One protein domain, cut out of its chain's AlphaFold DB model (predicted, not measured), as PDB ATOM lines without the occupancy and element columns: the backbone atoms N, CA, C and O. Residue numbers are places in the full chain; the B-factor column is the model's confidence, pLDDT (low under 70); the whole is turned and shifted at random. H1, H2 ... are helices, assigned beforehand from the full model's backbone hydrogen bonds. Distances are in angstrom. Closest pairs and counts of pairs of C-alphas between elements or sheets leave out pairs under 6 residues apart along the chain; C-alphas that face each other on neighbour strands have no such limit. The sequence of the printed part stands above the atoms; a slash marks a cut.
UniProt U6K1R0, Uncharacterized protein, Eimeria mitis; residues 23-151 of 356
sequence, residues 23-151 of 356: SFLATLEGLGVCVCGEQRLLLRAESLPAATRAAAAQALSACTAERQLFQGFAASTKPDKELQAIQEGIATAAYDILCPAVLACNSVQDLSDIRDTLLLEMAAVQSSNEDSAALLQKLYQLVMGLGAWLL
ATOM      1  N   SER A  23       4.128   3.064  -7.541       47.41
ATOM      2  CA  SER A  23       3.816   3.277  -8.956       47.41
ATOM      3  C   SER A  23       2.397   2.820  -9.300       47.41
ATOM      4  O   SER A  23       1.781   3.402 -10.178       47.41
ATOM      5  N   PHE A  24       1.852   1.834  -8.583       49.56
ATOM      6  CA  PHE A  24       0.495   1.333  -8.806       49.56
ATOM      7  C   PHE A  24      -0.588   2.376  -8.464       49.56
ATOM      8  O   PHE A  24      -1.491   2.621  -9.259       49.56
ATOM      9  N   LEU A  25      -0.440   3.076  -7.332       49.16
ATOM     10  CA  LEU A  25      -1.318   4.197  -6.966       49.16
ATOM     11  C   LEU A  25      -1.179   5.385  -7.932       49.16
ATOM     12  O   LEU A  25      -2.184   5.979  -8.310       49.16
ATOM     13  N   ALA A  26       0.038   5.684  -8.398       49.91
ATOM     14  CA  ALA A  26       0.277   6.760  -9.362       49.91
ATOM     15  C   ALA A  26      -0.242   6.438 -10.781       49.91
ATOM     16  O   ALA A  26      -0.675   7.339 -11.496       49.91
ATOM     17  N   THR A  27      -0.240   5.167 -11.197       48.12
ATOM     18  CA  THR A  27      -0.832   4.729 -12.474       48.12
ATOM     19  C   THR A  27      -2.362   4.735 -12.412       48.12
ATOM     20  O   THR A  27      -2.998   5.129 -13.387       48.12
ATOM     21  N   LEU A  28      -2.963   4.407 -11.262       46.62
ATOM     22  CA  LEU A  28      -4.406   4.577 -11.037       46.62
ATOM     23  C   LEU A  28      -4.825   6.059 -11.051       46.62
ATOM     24  O   LEU A  28      -5.835   6.405 -11.664       46.62
ATOM     25  N   GLU A  29      -4.016   6.954 -10.470       49.31
ATOM     26  CA  GLU A  29      -4.211   8.407 -10.589       49.31
ATOM     27  C   GLU A  29      -3.997   8.914 -12.031       49.31
ATOM     28  O   GLU A  29      -4.742   9.774 -12.503       49.31
ATOM     29  N   GLY A  30      -3.025   8.357 -12.760       46.34
ATOM     30  CA  GLY A  30      -2.696   8.726 -14.143       46.34
ATOM     31  C   GLY A  30      -3.691   8.230 -15.200       46.34
ATOM     32  O   GLY A  30      -3.865   8.887 -16.226       46.34
ATOM     33  N   LEU A  31      -4.390   7.117 -14.951       47.41
ATOM     34  CA  LEU A  31      -5.466   6.602 -15.807       47.41
ATOM     35  C   LEU A  31      -6.800   7.345 -15.612       47.41
ATOM     36  O   LEU A  31      -7.783   7.030 -16.280       47.41
ATOM     37  N   GLY A  32      -6.864   8.329 -14.709       44.09
ATOM     38  CA  GLY A  32      -8.105   9.046 -14.414       44.09
ATOM     39  C   GLY A  32      -9.154   8.188 -13.697       44.09
ATOM     40  O   GLY A  32     -10.280   8.651 -13.518       44.09
ATOM     41  N   VAL A  33      -8.781   6.990 -13.224       49.78
ATOM     42  CA  VAL A  33      -9.569   6.138 -12.312       49.78
ATOM     43  C   VAL A  33      -9.416   6.685 -10.890       49.78
ATOM     44  O   VAL A  33      -9.054   6.011  -9.932       49.78
ATOM     45  N   CYS A  34      -9.621   7.989 -10.756       52.06
ATOM     46  CA  CYS A  34      -9.813   8.592  -9.460       52.06
ATOM     47  C   CYS A  34     -11.249   8.245  -9.060       52.06
ATOM     48  O   CYS A  34     -12.159   8.452  -9.860       52.06
ATOM     49  N   VAL A  35     -11.480   7.794  -7.829       51.94
ATOM     50  CA  VAL A  35     -12.828   7.595  -7.253       51.94
ATOM     51  C   VAL A  35     -13.729   8.838  -7.468       51.94
ATOM     52  O   VAL A  35     -14.952   8.744  -7.576       51.94
ATOM     53  N   CYS A  36     -13.127  10.024  -7.634       55.06
ATOM     54  CA  CYS A  36     -13.803  11.265  -8.028       55.06
ATOM     55  C   CYS A  36     -14.388  11.278  -9.461       55.06
ATOM     56  O   CYS A  36     -15.355  11.995  -9.722       55.06
ATOM     57  N   GLY A  37     -13.809  10.535 -10.406       59.38
ATOM     58  CA  GLY A  37     -14.278  10.407 -11.788       59.38
ATOM     59  C   GLY A  37     -15.543   9.556 -11.905       59.38
ATOM     60  O   GLY A  37     -16.459   9.913 -12.643       59.38
ATOM     61  N   GLU A  38     -15.646   8.492 -11.112       60.78
ATOM     62  CA  GLU A  38     -16.812   7.601 -11.095       60.78
ATOM     63  C   GLU A  38     -18.030   8.243 -10.421       60.78
ATOM     64  O   GLU A  38     -19.146   8.144 -10.934       60.78
ATOM     65  N   GLN A  39     -17.829   9.041  -9.365       64.88
ATOM     66  CA  GLN A  39     -18.898   9.906  -8.841       64.88
ATOM     67  C   GLN A  39     -19.394  10.900  -9.899       64.88
ATOM     68  O   GLN A  39     -20.589  11.182  -9.994       64.88
ATOM     69  N   ARG A  40     -18.494  11.407 -10.750       72.94
ATOM     70  CA  ARG A  40     -18.861  12.304 -11.850       72.94
ATOM     71  C   ARG A  40     -19.609  11.576 -12.974       72.94
ATOM     72  O   ARG A  40     -20.418  12.210 -13.644       72.94
ATOM     73  N   LEU A  41     -19.374  10.278 -13.173       71.69
ATOM     74  CA  LEU A  41     -20.134   9.442 -14.110       71.69
ATOM     75  C   LEU A  41     -21.554   9.184 -13.623       71.69
ATOM     76  O   LEU A  41     -22.484   9.350 -14.407       71.69
ATOM     77  N   LEU A  42     -21.732   8.887 -12.333       74.19
ATOM     78  CA  LEU A  42     -23.062   8.805 -11.722       74.19
ATOM     79  C   LEU A  42     -23.829  10.129 -11.848       74.19
ATOM     80  O   LEU A  42     -25.021  10.119 -12.125       74.19
ATOM     81  N   LEU A  43     -23.142  11.269 -11.723       77.69
ATOM     82  CA  LEU A  43     -23.741  12.601 -11.892       77.69
ATOM     83  C   LEU A  43     -24.015  12.995 -13.355       77.69
ATOM     84  O   LEU A  43     -24.772  13.934 -13.592       77.69
ATOM     85  N   ARG A  44     -23.370  12.346 -14.333       82.69
ATOM     86  CA  ARG A  44     -23.521  12.660 -15.767       82.69
ATOM     87  C   ARG A  44     -24.445  11.715 -16.516       82.69
ATOM     88  O   ARG A  44     -24.887  12.072 -17.604       82.69
ATOM     89  N   ALA A  45     -24.662  10.514 -16.003       84.00
ATOM     90  CA  ALA A  45     -25.502   9.538 -16.668       84.00
ATOM     91  C   ALA A  45     -26.969   9.983 -16.646       84.00
ATOM     92  O   ALA A  45     -27.479  10.436 -15.624       84.00
ATOM     93  N   GLU A  46     -27.654   9.810 -17.776       87.19
ATOM     94  CA  GLU A  46     -29.081  10.133 -17.914       87.19
ATOM     95  C   GLU A  46     -29.971   9.202 -17.076       87.19
ATOM     96  O   GLU A  46     -31.100   9.553 -16.743       87.19
ATOM     97  N   SER A  47     -29.463   8.017 -16.720       91.88
ATOM     98  CA  SER A  47     -30.159   7.045 -15.880       91.88
ATOM     99  C   SER A  47     -29.188   6.200 -15.049       91.88
ATOM    100  O   SER A  47     -28.041   5.959 -15.444       91.88
ATOM    101  N   LEU A  48     -29.653   5.709 -13.896       89.88
ATOM    102  CA  LEU A  48     -28.868   4.839 -13.015       89.88
ATOM    103  C   LEU A  48     -28.476   3.495 -13.675       89.88
ATOM    104  O   LEU A  48     -27.325   3.082 -13.501       89.88
ATOM    105  N   PRO A  49     -29.333   2.832 -14.486       90.19
ATOM    106  CA  PRO A  49     -28.914   1.673 -15.277       90.19
ATOM    107  C   PRO A  49     -27.777   1.996 -16.254       90.19
ATOM    108  O   PRO A  49     -26.822   1.225 -16.365       90.19
ATOM    109  N   ALA A  50     -27.828   3.153 -16.926       90.44
ATOM    110  CA  ALA A  50     -26.764   3.581 -17.833       90.44
ATOM    111  C   ALA A  50     -25.457   3.870 -17.078       90.44
ATOM    112  O   ALA A  50     -24.387   3.458 -17.527       90.44
ATOM    113  N   ALA A  51     -25.541   4.508 -15.907       89.44
ATOM    114  CA  ALA A  51     -24.393   4.738 -15.033       89.44
ATOM    115  C   ALA A  51     -23.765   3.420 -14.565       89.44
ATOM    116  O   ALA A  51     -22.548   3.254 -14.615       89.44
ATOM    117  N   THR A  52     -24.608   2.465 -14.164       90.06
ATOM    118  CA  THR A  52     -24.173   1.146 -13.699       90.06
ATOM    119  C   THR A  52     -23.483   0.368 -14.812       90.06
ATOM    120  O   THR A  52     -22.416  -0.202 -14.588       90.06
ATOM    121  N   ARG A  53     -24.032   0.412 -16.035       90.00
ATOM    122  CA  ARG A  53     -23.383  -0.158 -17.222       90.00
ATOM    123  C   ARG A  53     -22.014   0.465 -17.465       90.00
ATOM    124  O   ARG A  53     -21.046  -0.256 -17.671       90.00
ATOM    125  N   ALA A  54     -21.931   1.796 -17.434       90.44
ATOM    126  CA  ALA A  54     -20.686   2.513 -17.679       90.44
ATOM    127  C   ALA A  54     -19.615   2.165 -16.635       90.44
ATOM    128  O   ALA A  54     -18.481   1.882 -17.011       90.44
ATOM    129  N   ALA A  55     -19.979   2.117 -15.352       88.88
ATOM    130  CA  ALA A  55     -19.073   1.729 -14.273       88.88
ATOM    131  C   ALA A  55     -18.604   0.269 -14.410       88.88
ATOM    132  O   ALA A  55     -17.410  -0.004 -14.320       88.88
ATOM    133  N   ALA A  56     -19.515  -0.668 -14.698       86.88
ATOM    134  CA  ALA A  56     -19.162  -2.072 -14.920       86.88
ATOM    135  C   ALA A  56     -18.220  -2.241 -16.126       86.88
ATOM    136  O   ALA A  56     -17.190  -2.911 -16.024       86.88
ATOM    137  N   ALA A  57     -18.520  -1.571 -17.243       88.06
ATOM    138  CA  ALA A  57     -17.679  -1.575 -18.436       88.06
ATOM    139  C   ALA A  57     -16.295  -0.955 -18.176       88.06
ATOM    140  O   ALA A  57     -15.285  -1.448 -18.680       88.06
ATOM    141  N   GLN A  58     -16.218   0.102 -17.361       89.69
ATOM    142  CA  GLN A  58     -14.948   0.711 -16.966       89.69
ATOM    143  C   GLN A  58     -14.117  -0.197 -16.067       89.69
ATOM    144  O   GLN A  58     -12.932  -0.379 -16.345       89.69
ATOM    145  N   ALA A  59     -14.725  -0.817 -15.056       88.06
ATOM    146  CA  ALA A  59     -14.051  -1.792 -14.205       88.06
ATOM    147  C   ALA A  59     -13.487  -2.957 -15.037       88.06
ATOM    148  O   ALA A  59     -12.355  -3.396 -14.830       88.06
ATOM    149  N   LEU A  60     -14.237  -3.413 -16.044       86.62
ATOM    150  CA  LEU A  60     -13.790  -4.446 -16.977       86.62
ATOM    151  C   LEU A  60     -12.636  -4.011 -17.872       86.62
ATOM    152  O   LEU A  60     -11.669  -4.759 -18.054       86.62
ATOM    153  N   SER A  61     -12.729  -2.800 -18.415       88.69
ATOM    154  CA  SER A  61     -11.662  -2.198 -19.207       88.69
ATOM    155  C   SER A  61     -10.378  -2.075 -18.382       88.69
ATOM    156  O   SER A  61      -9.319  -2.505 -18.837       88.69
ATOM    157  N   ALA A  62     -10.478  -1.609 -17.132       87.69
ATOM    158  CA  ALA A  62      -9.353  -1.510 -16.204       87.69
ATOM    159  C   ALA A  62      -8.727  -2.883 -15.912       87.69
ATOM    160  O   ALA A  62      -7.521  -3.053 -16.077       87.69
ATOM    161  N   CYS A  63      -9.535  -3.899 -15.587       86.31
ATOM    162  CA  CYS A  63      -9.053  -5.271 -15.394       86.31
ATOM    163  C   CYS A  63      -8.327  -5.829 -16.632       86.31
ATOM    164  O   CYS A  63      -7.337  -6.555 -16.505       86.31
ATOM    165  N   THR A  64      -8.806  -5.492 -17.833       86.06
ATOM    166  CA  THR A  64      -8.195  -5.919 -19.100       86.06
ATOM    167  C   THR A  64      -6.870  -5.200 -19.349       86.06
ATOM    168  O   THR A  64      -5.884  -5.845 -19.709       86.06
ATOM    169  N   ALA A  65      -6.824  -3.887 -19.119       88.25
ATOM    170  CA  ALA A  65      -5.622  -3.074 -19.271       88.25
ATOM    171  C   ALA A  65      -4.517  -3.514 -18.297       88.25
ATOM    172  O   ALA A  65      -3.393  -3.772 -18.725       88.25
ATOM    173  N   GLU A  66      -4.849  -3.699 -17.016       87.62
ATOM    174  CA  GLU A  66      -3.911  -4.193 -15.999       87.62
ATOM    175  C   GLU A  66      -3.344  -5.565 -16.372       87.62
ATOM    176  O   GLU A  66      -2.144  -5.804 -16.258       87.62
ATOM    177  N   ARG A  67      -4.175  -6.460 -16.916       84.75
ATOM    178  CA  ARG A  67      -3.704  -7.759 -17.408       84.75
ATOM    179  C   ARG A  67      -2.718  -7.615 -18.561       84.75
ATOM    180  O   ARG A  67      -1.690  -8.287 -18.553       84.75
ATOM    181  N   GLN A  68      -3.022  -6.780 -19.553       87.69
ATOM    182  CA  GLN A  68      -2.132  -6.566 -20.699       87.69
ATOM    183  C   GLN A  68      -0.784  -5.988 -20.256       87.69
ATOM    184  O   GLN A  68       0.262  -6.435 -20.727       87.69
ATOM    185  N   LEU A  69      -0.802  -5.055 -19.298       87.56
ATOM    186  CA  LEU A  69       0.409  -4.530 -18.674       87.56
ATOM    187  C   LEU A  69       1.179  -5.644 -17.956       87.56
ATOM    188  O   LEU A  69       2.363  -5.841 -18.227       87.56
ATOM    189  N   PHE A  70       0.513  -6.439 -17.114       86.44
ATOM    190  CA  PHE A  70       1.152  -7.563 -16.427       86.44
ATOM    191  C   PHE A  70       1.759  -8.577 -17.401       86.44
ATOM    192  O   PHE A  70       2.895  -8.992 -17.198       86.44
ATOM    193  N   GLN A  71       1.072  -8.933 -18.486       84.69
ATOM    194  CA  GLN A  71       1.605  -9.845 -19.506       84.69
ATOM    195  C   GLN A  71       2.837  -9.273 -20.220       84.69
ATOM    196  O   GLN A  71       3.765 -10.020 -20.520       84.69
ATOM    197  N   GLY A  72       2.869  -7.960 -20.467       84.88
ATOM    198  CA  GLY A  72       4.008  -7.291 -21.099       84.88
ATOM    199  C   GLY A  72       5.238  -7.166 -20.194       84.88
ATOM    200  O   GLY A  72       6.366  -7.202 -20.686       84.88
ATOM    201  N   PHE A  73       5.040  -7.038 -18.877       81.06
ATOM    202  CA  PHE A  73       6.118  -6.792 -17.909       81.06
ATOM    203  C   PHE A  73       6.539  -8.021 -17.092       81.06
ATOM    204  O   PHE A  73       7.627  -8.025 -16.504       81.06
ATOM    205  N   ALA A  74       5.719  -9.070 -17.019       67.38
ATOM    206  CA  ALA A  74       5.986 -10.197 -16.138       67.38
ATOM    207  C   ALA A  74       7.082 -11.129 -16.686       67.38
ATOM    208  O   ALA A  74       6.818 -12.137 -17.329       67.38
ATOM    209  N   ALA A  75       8.322 -10.877 -16.263       63.12
ATOM    210  CA  ALA A  75       9.306 -11.936 -16.005       63.12
ATOM    211  C   ALA A  75       9.082 -12.607 -14.622       63.12
ATOM    212  O   ALA A  75       9.960 -13.306 -14.106       63.12
ATOM    213  N   SER A  76       7.944 -12.325 -13.970       63.47
ATOM    214  CA  SER A  76       7.597 -12.793 -12.625       63.47
ATOM    215  C   SER A  76       7.222 -14.272 -12.638       63.47
ATOM    216  O   SER A  76       6.520 -14.746 -13.524       63.47
ATOM    217  N   THR A  77       7.655 -15.011 -11.617       70.06
ATOM    218  CA  THR A  77       7.354 -16.442 -11.473       70.06
ATOM    219  C   THR A  77       5.947 -16.717 -10.926       70.06
ATOM    220  O   THR A  77       5.582 -17.885 -10.817       70.06
ATOM    221  N   LYS A  78       5.185 -15.688 -10.505       75.75
ATOM    222  CA  LYS A  78       3.829 -15.824  -9.919       75.75
ATOM    223  C   LYS A  78       2.898 -14.628 -10.237       75.75
ATOM    224  O   LYS A  78       2.388 -14.011  -9.301       75.75
ATOM    225  N   PRO A  79       2.676 -14.282 -11.515       76.75
ATOM    226  CA  PRO A  79       1.868 -13.119 -11.900       76.75
ATOM    227  C   PRO A  79       0.402 -13.223 -11.442       76.75
ATOM    228  O   PRO A  79      -0.219 -12.207 -11.138       76.75
ATOM    229  N   ASP A  80      -0.128 -14.439 -11.310       81.81
ATOM    230  CA  ASP A  80      -1.561 -14.663 -11.084       81.81
ATOM    231  C   ASP A  80      -2.053 -14.110  -9.744       81.81
ATOM    232  O   ASP A  80      -3.141 -13.551  -9.669       81.81
ATOM    233  N   LYS A  81      -1.247 -14.210  -8.677       83.38
ATOM    234  CA  LYS A  81      -1.656 -13.752  -7.338       83.38
ATOM    235  C   LYS A  81      -1.695 -12.232  -7.220       83.38
ATOM    236  O   LYS A  81      -2.572 -11.693  -6.553       83.38
ATOM    237  N   GLU A  82      -0.729 -11.554  -7.830       85.12
ATOM    238  CA  GLU A  82      -0.657 -10.090  -7.823       85.12
ATOM    239  C   GLU A  82      -1.761  -9.510  -8.708       85.12
ATOM    240  O   GLU A  82      -2.493  -8.621  -8.274       85.12
ATOM    241  N   LEU A  83      -1.957 -10.089  -9.898       84.56
ATOM    242  CA  LEU A  83      -3.045  -9.719 -10.795       84.56
ATOM    243  C   LEU A  83      -4.419  -9.956 -10.151       84.56
ATOM    244  O   LEU A  83      -5.298  -9.102 -10.258       84.56
ATOM    245  N   GLN A  84      -4.595 -11.072  -9.439       85.38
ATOM    246  CA  GLN A  84      -5.823 -11.362  -8.701       85.38
ATOM    247  C   GLN A  84      -6.105 -10.302  -7.628       85.38
ATOM    248  O   GLN A  84      -7.231  -9.820  -7.543       85.38
ATOM    249  N   ALA A  85      -5.100  -9.907  -6.839       85.81
ATOM    250  CA  ALA A  85      -5.265  -8.881  -5.808       85.81
ATOM    251  C   ALA A  85      -5.655  -7.516  -6.406       85.81
ATOM    252  O   ALA A  85      -6.498  -6.808  -5.856       85.81
ATOM    253  N   ILE A  86      -5.085  -7.165  -7.561       85.94
ATOM    254  CA  ILE A  86      -5.422  -5.941  -8.298       85.94
ATOM    255  C   ILE A  86      -6.866  -5.984  -8.799       85.94
ATOM    256  O   ILE A  86      -7.633  -5.050  -8.564       85.94
ATOM    257  N   GLN A  87      -7.257  -7.080  -9.449       86.19
ATOM    258  CA  GLN A  87      -8.620  -7.265  -9.944       86.19
ATOM    259  C   GLN A  87      -9.645  -7.264  -8.804       86.19
ATOM    260  O   GLN A  87     -10.726  -6.703  -8.960       86.19
ATOM    261  N   GLU A  88      -9.313  -7.843  -7.648       85.81
ATOM    262  CA  GLU A  88     -10.156  -7.788  -6.451       85.81
ATOM    263  C   GLU A  88     -10.299  -6.357  -5.912       85.81
ATOM    264  O   GLU A  88     -11.399  -5.958  -5.521       85.81
ATOM    265  N   GLY A  89      -9.225  -5.562  -5.943       87.31
ATOM    266  CA  GLY A  89      -9.258  -4.141  -5.598       87.31
ATOM    267  C   GLY A  89     -10.179  -3.336  -6.517       87.31
ATOM    268  O   GLY A  89     -11.056  -2.625  -6.028       87.31
ATOM    269  N   ILE A  90     -10.049  -3.509  -7.838       86.81
ATOM    270  CA  ILE A  90     -10.913  -2.855  -8.840       86.81
ATOM    271  C   ILE A  90     -12.376  -3.260  -8.631       86.81
ATOM    272  O   ILE A  90     -13.268  -2.414  -8.596       86.81
ATOM    273  N   ALA A  91     -12.628  -4.556  -8.447       83.88
ATOM    274  CA  ALA A  91     -13.969  -5.080  -8.244       83.88
ATOM    275  C   ALA A  91     -14.616  -4.565  -6.946       83.88
ATOM    276  O   ALA A  91     -15.814  -4.286  -6.921       83.88
ATOM    277  N   THR A  92     -13.828  -4.422  -5.878       85.81
ATOM    278  CA  THR A  92     -14.291  -3.864  -4.600       85.81
ATOM    279  C   THR A  92     -14.602  -2.375  -4.733       85.81
ATOM    280  O   THR A  92     -15.668  -1.950  -4.305       85.81
ATOM    281  N   ALA A  93     -13.751  -1.599  -5.410       86.00
ATOM    282  CA  ALA A  93     -14.009  -0.180  -5.657       86.00
ATOM    283  C   ALA A  93     -15.297   0.040  -6.473       86.00
ATOM    284  O   ALA A  93     -16.151   0.835  -6.082       86.00
ATOM    285  N   ALA A  94     -15.490  -0.727  -7.553       85.50
ATOM    286  CA  ALA A  94     -16.712  -0.668  -8.353       85.50
ATOM    287  C   ALA A  94     -17.961  -1.012  -7.519       85.50
ATOM    288  O   ALA A  94     -18.994  -0.353  -7.640       85.50
ATOM    289  N   TYR A  95     -17.863  -2.016  -6.640       85.94
ATOM    290  CA  TYR A  95     -18.937  -2.376  -5.717       85.94
ATOM    291  C   TYR A  95     -19.270  -1.232  -4.749       85.94
ATOM    292  O   TYR A  95     -20.436  -0.862  -4.632       85.94
ATOM    293  N   ASP A  96     -18.264  -0.650  -4.094       86.25
ATOM    294  CA  ASP A  96     -18.448   0.412  -3.097       86.25
ATOM    295  C   ASP A  96     -19.063   1.683  -3.699       86.25
ATOM    296  O   ASP A  96     -19.780   2.416  -3.018       86.25
ATOM    297  N   ILE A  97     -18.826   1.930  -4.987       86.00
ATOM    298  CA  ILE A  97     -19.395   3.064  -5.721       86.00
ATOM    299  C   ILE A  97     -20.839   2.791  -6.143       86.00
ATOM    300  O   ILE A  97     -21.703   3.660  -6.003       86.00
ATOM    301  N   LEU A  98     -21.112   1.595  -6.664       85.88
ATOM    302  CA  LEU A  98     -22.441   1.239  -7.157       85.88
ATOM    303  C   LEU A  98     -23.429   0.996  -6.018       85.88
ATOM    304  O   LEU A  98     -24.583   1.410  -6.112       85.88
ATOM    305  N   CYS A  99     -22.990   0.353  -4.936       86.38
ATOM    306  CA  CYS A  99     -23.867  -0.121  -3.871       86.38
ATOM    307  C   CYS A  99     -24.722   1.003  -3.242       86.38
ATOM    308  O   CYS A  99     -25.944   0.851  -3.221       86.38
ATOM    309  N   PRO A 100     -24.180   2.166  -2.825       85.81
ATOM    310  CA  PRO A 100     -24.993   3.242  -2.255       85.81
ATOM    311  C   PRO A 100     -26.028   3.810  -3.231       85.81
ATOM    312  O   PRO A 100     -27.165   4.058  -2.839       85.81
ATOM    313  N   ALA A 101     -25.657   3.998  -4.502       85.81
ATOM    314  CA  ALA A 101     -26.556   4.543  -5.521       85.81
ATOM    315  C   ALA A 101     -27.691   3.564  -5.852       85.81
ATOM    316  O   ALA A 101     -28.847   3.961  -5.991       85.81
ATOM    317  N   VAL A 102     -27.362   2.275  -5.917       84.56
ATOM    318  CA  VAL A 102     -28.319   1.188  -6.110       84.56
ATOM    319  C   VAL A 102     -29.276   1.076  -4.921       84.56
ATOM    320  O   VAL A 102     -30.482   1.008  -5.122       84.56
ATOM    321  N   LEU A 103     -28.773   1.120  -3.685       82.38
ATOM    322  CA  LEU A 103     -29.604   1.056  -2.475       82.38
ATOM    323  C   LEU A 103     -30.499   2.290  -2.286       82.38
ATOM    324  O   LEU A 103     -31.530   2.198  -1.624       82.38
ATOM    325  N   ALA A 104     -30.109   3.437  -2.845       83.69
ATOM    326  CA  ALA A 104     -30.912   4.658  -2.848       83.69
ATOM    327  C   ALA A 104     -31.961   4.694  -3.977       83.69
ATOM    328  O   ALA A 104     -32.765   5.628  -4.041       83.69
ATOM    329  N   CYS A 105     -31.956   3.716  -4.887       85.38
ATOM    330  CA  CYS A 105     -32.898   3.665  -5.992       85.38
ATOM    331  C   CYS A 105     -34.280   3.222  -5.497       85.38
ATOM    332  O   CYS A 105     -34.450   2.113  -5.005       85.38
ATOM    333  N   ASN A 106     -35.287   4.082  -5.657       83.69
ATOM    334  CA  ASN A 106     -36.662   3.789  -5.234       83.69
ATOM    335  C   ASN A 106     -37.513   3.142  -6.341       83.69
ATOM    336  O   ASN A 106     -38.644   2.731  -6.093       83.69
ATOM    337  N   SER A 107     -36.999   3.082  -7.572       86.50
ATOM    338  CA  SER A 107     -37.712   2.533  -8.726       86.50
ATOM    339  C   SER A 107     -37.422   1.039  -8.851       86.50
ATOM    340  O   SER A 107     -36.299   0.633  -9.147       86.50
ATOM    341  N   VAL A 108     -38.450   0.206  -8.655       80.06
ATOM    342  CA  VAL A 108     -38.360  -1.251  -8.873       80.06
ATOM    343  C   VAL A 108     -37.951  -1.563 -10.316       80.06
ATOM    344  O   VAL A 108     -37.174  -2.490 -10.544       80.06
ATOM    345  N   GLN A 109     -38.429  -0.766 -11.280       85.19
ATOM    346  CA  GLN A 109     -38.074  -0.916 -12.688       85.19
ATOM    347  C   GLN A 109     -36.581  -0.657 -12.911       85.19
ATOM    348  O   GLN A 109     -35.899  -1.510 -13.470       85.19
ATOM    349  N   ASP A 110     -36.052   0.458 -12.398       87.81
ATOM    350  CA  ASP A 110     -34.637   0.809 -12.564       87.81
ATOM    351  C   ASP A 110     -33.732  -0.250 -11.926       87.81
ATOM    352  O   ASP A 110     -32.701  -0.611 -12.482       87.81
ATOM    353  N   LEU A 111     -34.128  -0.790 -10.772       84.25
ATOM    354  CA  LEU A 111     -33.409  -1.873 -10.102       84.25
ATOM    355  C   LEU A 111     -33.426  -3.178 -10.898       84.25
ATOM    356  O   LEU A 111     -32.411  -3.879 -10.938       84.25
ATOM    357  N   SER A 112     -34.550  -3.505 -11.541       83.31
ATOM    358  CA  SER A 112     -34.621  -4.637 -12.465       83.31
ATOM    359  C   SER A 112     -33.709  -4.410 -13.671       83.31
ATOM    360  O   SER A 112     -32.932  -5.296 -14.021       83.31
ATOM    361  N   ASP A 113     -33.725  -3.209 -14.250       89.88
ATOM    362  CA  ASP A 113     -32.896  -2.852 -15.404       89.88
ATOM    363  C   ASP A 113     -31.397  -2.859 -15.058       89.88
ATOM    364  O   ASP A 113     -30.565  -3.296 -15.861       89.88
ATOM    365  N   ILE A 114     -31.038  -2.417 -13.846       89.81
ATOM    366  CA  ILE A 114     -29.683  -2.509 -13.290       89.81
ATOM    367  C   ILE A 114     -29.271  -3.972 -13.159       89.81
ATOM    368  O   ILE A 114     -28.199  -4.344 -13.635       89.81
ATOM    369  N   ARG A 115     -30.116  -4.816 -12.553       87.25
ATOM    370  CA  ARG A 115     -29.845  -6.253 -12.408       87.25
ATOM    371  C   ARG A 115     -29.608  -6.905 -13.766       87.25
ATOM    372  O   ARG A 115     -28.614  -7.605 -13.936       87.25
ATOM    373  N   ASP A 116     -30.500  -6.673 -14.721       87.88
ATOM    374  CA  ASP A 116     -30.437  -7.301 -16.040       87.88
ATOM    375  C   ASP A 116     -29.223  -6.798 -16.834       87.88
ATOM    376  O   ASP A 116     -28.548  -7.578 -17.505       87.88
ATOM    377  N   THR A 117     -28.864  -5.522 -16.669       90.38
ATOM    378  CA  THR A 117     -27.620  -4.959 -17.206       90.38
ATOM    379  C   THR A 117     -26.386  -5.632 -16.605       90.38
ATOM    380  O   THR A 117     -25.502  -6.044 -17.350       90.38
ATOM    381  N   LEU A 118     -26.320  -5.792 -15.281       86.81
ATOM    382  CA  LEU A 118     -25.199  -6.465 -14.619       86.81
ATOM    383  C   LEU A 118     -25.080  -7.931 -15.054       86.81
ATOM    384  O   LEU A 118     -23.972  -8.403 -15.298       86.81
ATOM    385  N   LEU A 119     -26.204  -8.641 -15.198       85.06
ATOM    386  CA  LEU A 119     -26.226 -10.017 -15.701       85.06
ATOM    387  C   LEU A 119     -25.719 -10.112 -17.144       85.06
ATOM    388  O   LEU A 119     -24.981 -11.043 -17.469       85.06
ATOM    389  N   LEU A 120     -26.083  -9.150 -17.995       88.25
ATOM    390  CA  LEU A 120     -25.614  -9.092 -19.376       88.25
ATOM    391  C   LEU A 120     -24.097  -8.874 -19.445       88.25
ATOM    392  O   LEU A 120     -23.409  -9.604 -20.158       88.25
ATOM    393  N   GLU A 121     -23.568  -7.924 -18.668       86.44
ATOM    394  CA  GLU A 121     -22.123  -7.688 -18.577       86.44
ATOM    395  C   GLU A 121     -21.407  -8.929 -18.034       86.44
ATOM    396  O   GLU A 121     -20.435  -9.396 -18.618       86.44
ATOM    397  N   MET A 122     -21.926  -9.555 -16.976       84.19
ATOM    398  CA  MET A 122     -21.365 -10.800 -16.445       84.19
ATOM    399  C   MET A 122     -21.310 -11.922 -17.490       84.19
ATOM    400  O   MET A 122     -20.312 -12.640 -17.548       84.19
ATOM    401  N   ALA A 123     -22.343 -12.072 -18.325       84.94
ATOM    402  CA  ALA A 123     -22.354 -13.057 -19.405       84.94
ATOM    403  C   ALA A 123     -21.285 -12.751 -20.467       84.94
ATOM    404  O   ALA A 123     -20.578 -13.658 -20.913       84.94
ATOM    405  N   ALA A 124     -21.111 -11.474 -20.826       85.69
ATOM    406  CA  ALA A 124     -20.050 -11.047 -21.734       85.69
ATOM    407  C   ALA A 124     -18.659 -11.393 -21.173       85.69
ATOM    408  O   ALA A 124     -17.817 -11.936 -21.887       85.69
ATOM    409  N   VAL A 125     -18.447 -11.176 -19.875       83.62
ATOM    410  CA  VAL A 125     -17.180 -11.460 -19.185       83.62
ATOM    411  C   VAL A 125     -16.894 -12.953 -19.097       83.62
ATOM    412  O   VAL A 125     -15.762 -13.373 -19.328       83.62
ATOM    413  N   GLN A 126     -17.912 -13.765 -18.801       84.94
ATOM    414  CA  GLN A 126     -17.778 -15.225 -18.785       84.94
ATOM    415  C   GLN A 126     -17.369 -15.770 -20.154       84.94
ATOM    416  O   GLN A 126     -16.601 -16.724 -20.227       84.94
ATOM    417  N   SER A 127     -17.843 -15.149 -21.238       83.75
ATOM    418  CA  SER A 127     -17.456 -15.549 -22.592       83.75
ATOM    419  C   SER A 127     -16.012 -15.180 -22.954       83.75
ATOM    420  O   SER A 127     -15.458 -15.762 -23.885       83.75
ATOM    421  N   SER A 128     -15.396 -14.223 -22.243       77.62
ATOM    422  CA  SER A 128     -14.146 -13.598 -22.681       77.62
ATOM    423  C   SER A 128     -12.871 -14.143 -22.023       77.62
ATOM    424  O   SER A 128     -11.807 -13.920 -22.599       77.62
ATOM    425  N   ASN A 129     -12.920 -14.796 -20.846       69.25
ATOM    426  CA  ASN A 129     -11.796 -15.557 -20.244       69.25
ATOM    427  C   ASN A 129     -12.095 -16.108 -18.828       69.25
ATOM    428  O   ASN A 129     -12.891 -15.525 -18.096       69.25
ATOM    429  N   GLU A 130     -11.352 -17.140 -18.394       65.62
ATOM    430  CA  GLU A 130     -11.442 -17.741 -17.040       65.62
ATOM    431  C   GLU A 130     -10.916 -16.835 -15.905       65.62
ATOM    432  O   GLU A 130     -11.368 -16.922 -14.763       65.62
ATOM    433  N   ASP A 131     -10.018 -15.898 -16.207       68.44
ATOM    434  CA  ASP A 131      -9.300 -15.110 -15.190       68.44
ATOM    435  C   ASP A 131     -10.092 -13.918 -14.621       68.44
ATOM    436  O   ASP A 131      -9.539 -13.070 -13.927       68.44
ATOM    437  N   SER A 132     -11.380 -13.785 -14.939       76.81
ATOM    438  CA  SER A 132     -12.233 -12.680 -14.463       76.81
ATOM    439  C   SER A 132     -13.011 -13.037 -13.187       76.81
ATOM    440  O   SER A 132     -13.947 -12.330 -12.804       76.81
ATOM    441  N   ALA A 133     -12.638 -14.138 -12.528       78.62
ATOM    442  CA  ALA A 133     -13.373 -14.736 -11.417       78.62
ATOM    443  C   ALA A 133     -13.608 -13.772 -10.241       78.62
ATOM    444  O   ALA A 133     -14.715 -13.730  -9.707       78.62
ATOM    445  N   ALA A 134     -12.610 -12.961  -9.869       77.19
ATOM    446  CA  ALA A 134     -12.725 -12.020  -8.751       77.19
ATOM    447  C   ALA A 134     -13.778 -10.926  -9.012       77.19
ATOM    448  O   ALA A 134     -14.614 -10.635  -8.154       77.19
ATOM    449  N   LEU A 135     -13.790 -10.366 -10.225       76.94
ATOM    450  CA  LEU A 135     -14.775  -9.364 -10.625       76.94
ATOM    451  C   LEU A 135     -16.176  -9.974 -10.739       76.94
ATOM    452  O   LEU A 135     -17.134  -9.424 -10.199       76.94
ATOM    453  N   LEU A 136     -16.285 -11.142 -11.374       79.88
ATOM    454  CA  LEU A 136     -17.533 -11.901 -11.473       79.88
ATOM    455  C   LEU A 136     -18.131 -12.204 -10.098       79.88
ATOM    456  O   LEU A 136     -19.335 -12.048  -9.909       79.88
ATOM    457  N   GLN A 137     -17.299 -12.576  -9.123       84.38
ATOM    458  CA  GLN A 137     -17.738 -12.833  -7.755       84.38
ATOM    459  C   GLN A 137     -18.334 -11.580  -7.098       84.38
ATOM    460  O   GLN A 137     -19.383 -11.672  -6.459       84.38
ATOM    461  N   LYS A 138     -17.709 -10.407  -7.260       80.88
ATOM    462  CA  LYS A 138     -18.223  -9.145  -6.697       80.88
ATOM    463  C   LYS A 138     -19.491  -8.662  -7.403       80.88
ATOM    464  O   LYS A 138     -20.433  -8.253  -6.729       80.88
ATOM    465  N   LEU A 139     -19.563  -8.783  -8.730       76.69
ATOM    466  CA  LEU A 139     -20.784  -8.485  -9.486       76.69
ATOM    467  C   LEU A 139     -21.932  -9.415  -9.074       76.69
ATOM    468  O   LEU A 139     -23.048  -8.952  -8.853       76.69
ATOM    469  N   TYR A 140     -21.652 -10.704  -8.862       84.25
ATOM    470  CA  TYR A 140     -22.643 -11.652  -8.350       84.25
ATOM    471  C   TYR A 140     -23.121 -11.280  -6.941       84.25
ATOM    472  O   TYR A 140     -24.318 -11.324  -6.666       84.25
ATOM    473  N   GLN A 141     -22.211 -10.867  -6.049       82.56
ATOM    474  CA  GLN A 141     -22.577 -10.367  -4.719       82.56
ATOM    475  C   GLN A 141     -23.489  -9.137  -4.801       82.56
ATOM    476  O   GLN A 141     -24.469  -9.068  -4.060       82.56
ATOM    477  N   LEU A 142     -23.214  -8.203  -5.718       77.19
ATOM    478  CA  LEU A 142     -24.070  -7.038  -5.951       77.19
ATOM    479  C   LEU A 142     -25.460  -7.451  -6.450       77.19
ATOM    480  O   LEU A 142     -26.456  -7.012  -5.887       77.19
ATOM    481  N   VAL A 143     -25.533  -8.341  -7.445       79.38
ATOM    482  CA  VAL A 143     -26.795  -8.867  -7.999       79.38
ATOM    483  C   VAL A 143     -27.617  -9.610  -6.941       79.38
ATOM    484  O   VAL A 143     -28.831  -9.426  -6.855       79.38
ATOM    485  N   MET A 144     -26.974 -10.421  -6.098       79.62
ATOM    486  CA  MET A 144     -27.646 -11.123  -5.003       79.62
ATOM    487  C   MET A 144     -28.128 -10.162  -3.911       79.62
ATOM    488  O   MET A 144     -29.244 -10.318  -3.415       79.62
ATOM    489  N   GLY A 145     -27.325  -9.151  -3.562       76.56
ATOM    490  CA  GLY A 145     -27.718  -8.092  -2.630       76.56
ATOM    491  C   GLY A 145     -28.915  -7.287  -3.144       76.56
ATOM    492  O   GLY A 145     -29.874  -7.075  -2.406       76.56
ATOM    493  N   LEU A 146     -28.903  -6.939  -4.431       75.38
ATOM    494  CA  LEU A 146     -30.019  -6.338  -5.166       75.38
ATOM    495  C   LEU A 146     -31.284  -7.191  -5.093       75.38
ATOM    496  O   LEU A 146     -32.357  -6.680  -4.787       75.38
ATOM    497  N   GLY A 147     -31.163  -8.496  -5.345       71.75
ATOM    498  CA  GLY A 147     -32.280  -9.431  -5.257       71.75
ATOM    499  C   GLY A 147     -32.879  -9.484  -3.852       71.75
ATOM    500  O   GLY A 147     -34.094  -9.382  -3.705       71.75
ATOM    501  N   ALA A 148     -32.036  -9.587  -2.821       74.88
ATOM    502  CA  ALA A 148     -32.472  -9.586  -1.425       74.88
ATOM    503  C   ALA A 148     -33.150  -8.264  -1.030       74.88
ATOM    504  O   ALA A 148     -34.186  -8.281  -0.366       74.88
ATOM    505  N   TRP A 149     -32.606  -7.131  -1.474       76.12
ATOM    506  CA  TRP A 149     -33.181  -5.810  -1.230       76.12
ATOM    507  C   TRP A 149     -34.526  -5.631  -1.943       76.12
ATOM    508  O   TRP A 149     -35.498  -5.207  -1.322       76.12
ATOM    509  N   LEU A 150     -34.623  -6.032  -3.216       73.62
ATOM    510  CA  LEU A 150     -35.876  -6.033  -3.978       73.62
ATOM    511  C   LEU A 150     -36.933  -6.891  -3.289       73.62
ATOM    512  O   LEU A 150     -38.066  -6.452  -3.120       73.62
ATOM    513  N   LEU A 151     -36.556  -8.089  -2.840       73.56
ATOM    514  CA  LEU A 151     -37.419  -8.935  -2.023       73.56
ATOM    515  C   LEU A 151     -37.874  -8.191  -0.767       73.56
ATOM    516  O   LEU A 151     -39.063  -8.166  -0.488       73.56
TER     517      LEU A 151
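AT A GLANCE: This is residues 23 to 151 of the 356 residues of an uncharacterized protein of Eimeria mitis (UniProt U6K1R0). Four long helices, H3 to H6, lie side by side in an up-and-down bundle, with short H2 packed on one end of H3 and H1 touching no helix. The class is all helix: 129 printed residues, six named helices, no named strand. It is compact, radius of gyration of the C-alphas 15.1 A, spanning 50 by 28 by 19 A.

HOW THE PARTS SIT: H1, residues 23 to 30, is apart from H2, residues 35 to 44. H3, residues 48 to 73, forms hairpins with H2 and H4, residues 79 to 103. H3 residues 48 to 57 touch H5, residues 108 to 128, closest at C-alphas 49 and 114, 4.7 A. H6, residues 130 to 151, touches H4 and forms a hairpin with H5. In H1, H2, H3 and H5 every O i to N i+4 pair is within hydrogen-bond range, while in H4 19 of 21 and in H6 16 of 18 are.

IN THESE COORDINATES: H1 begins at C-alpha 23 (3.816, 3.277, -8.956); H6 ends at C-alpha 151 (-37.419, -8.935, -2.023).

THE WHOLE: The printed part has no cut; pLDDT is under 70 at residues 23 to 39, 74 to 76 and 129 to 131.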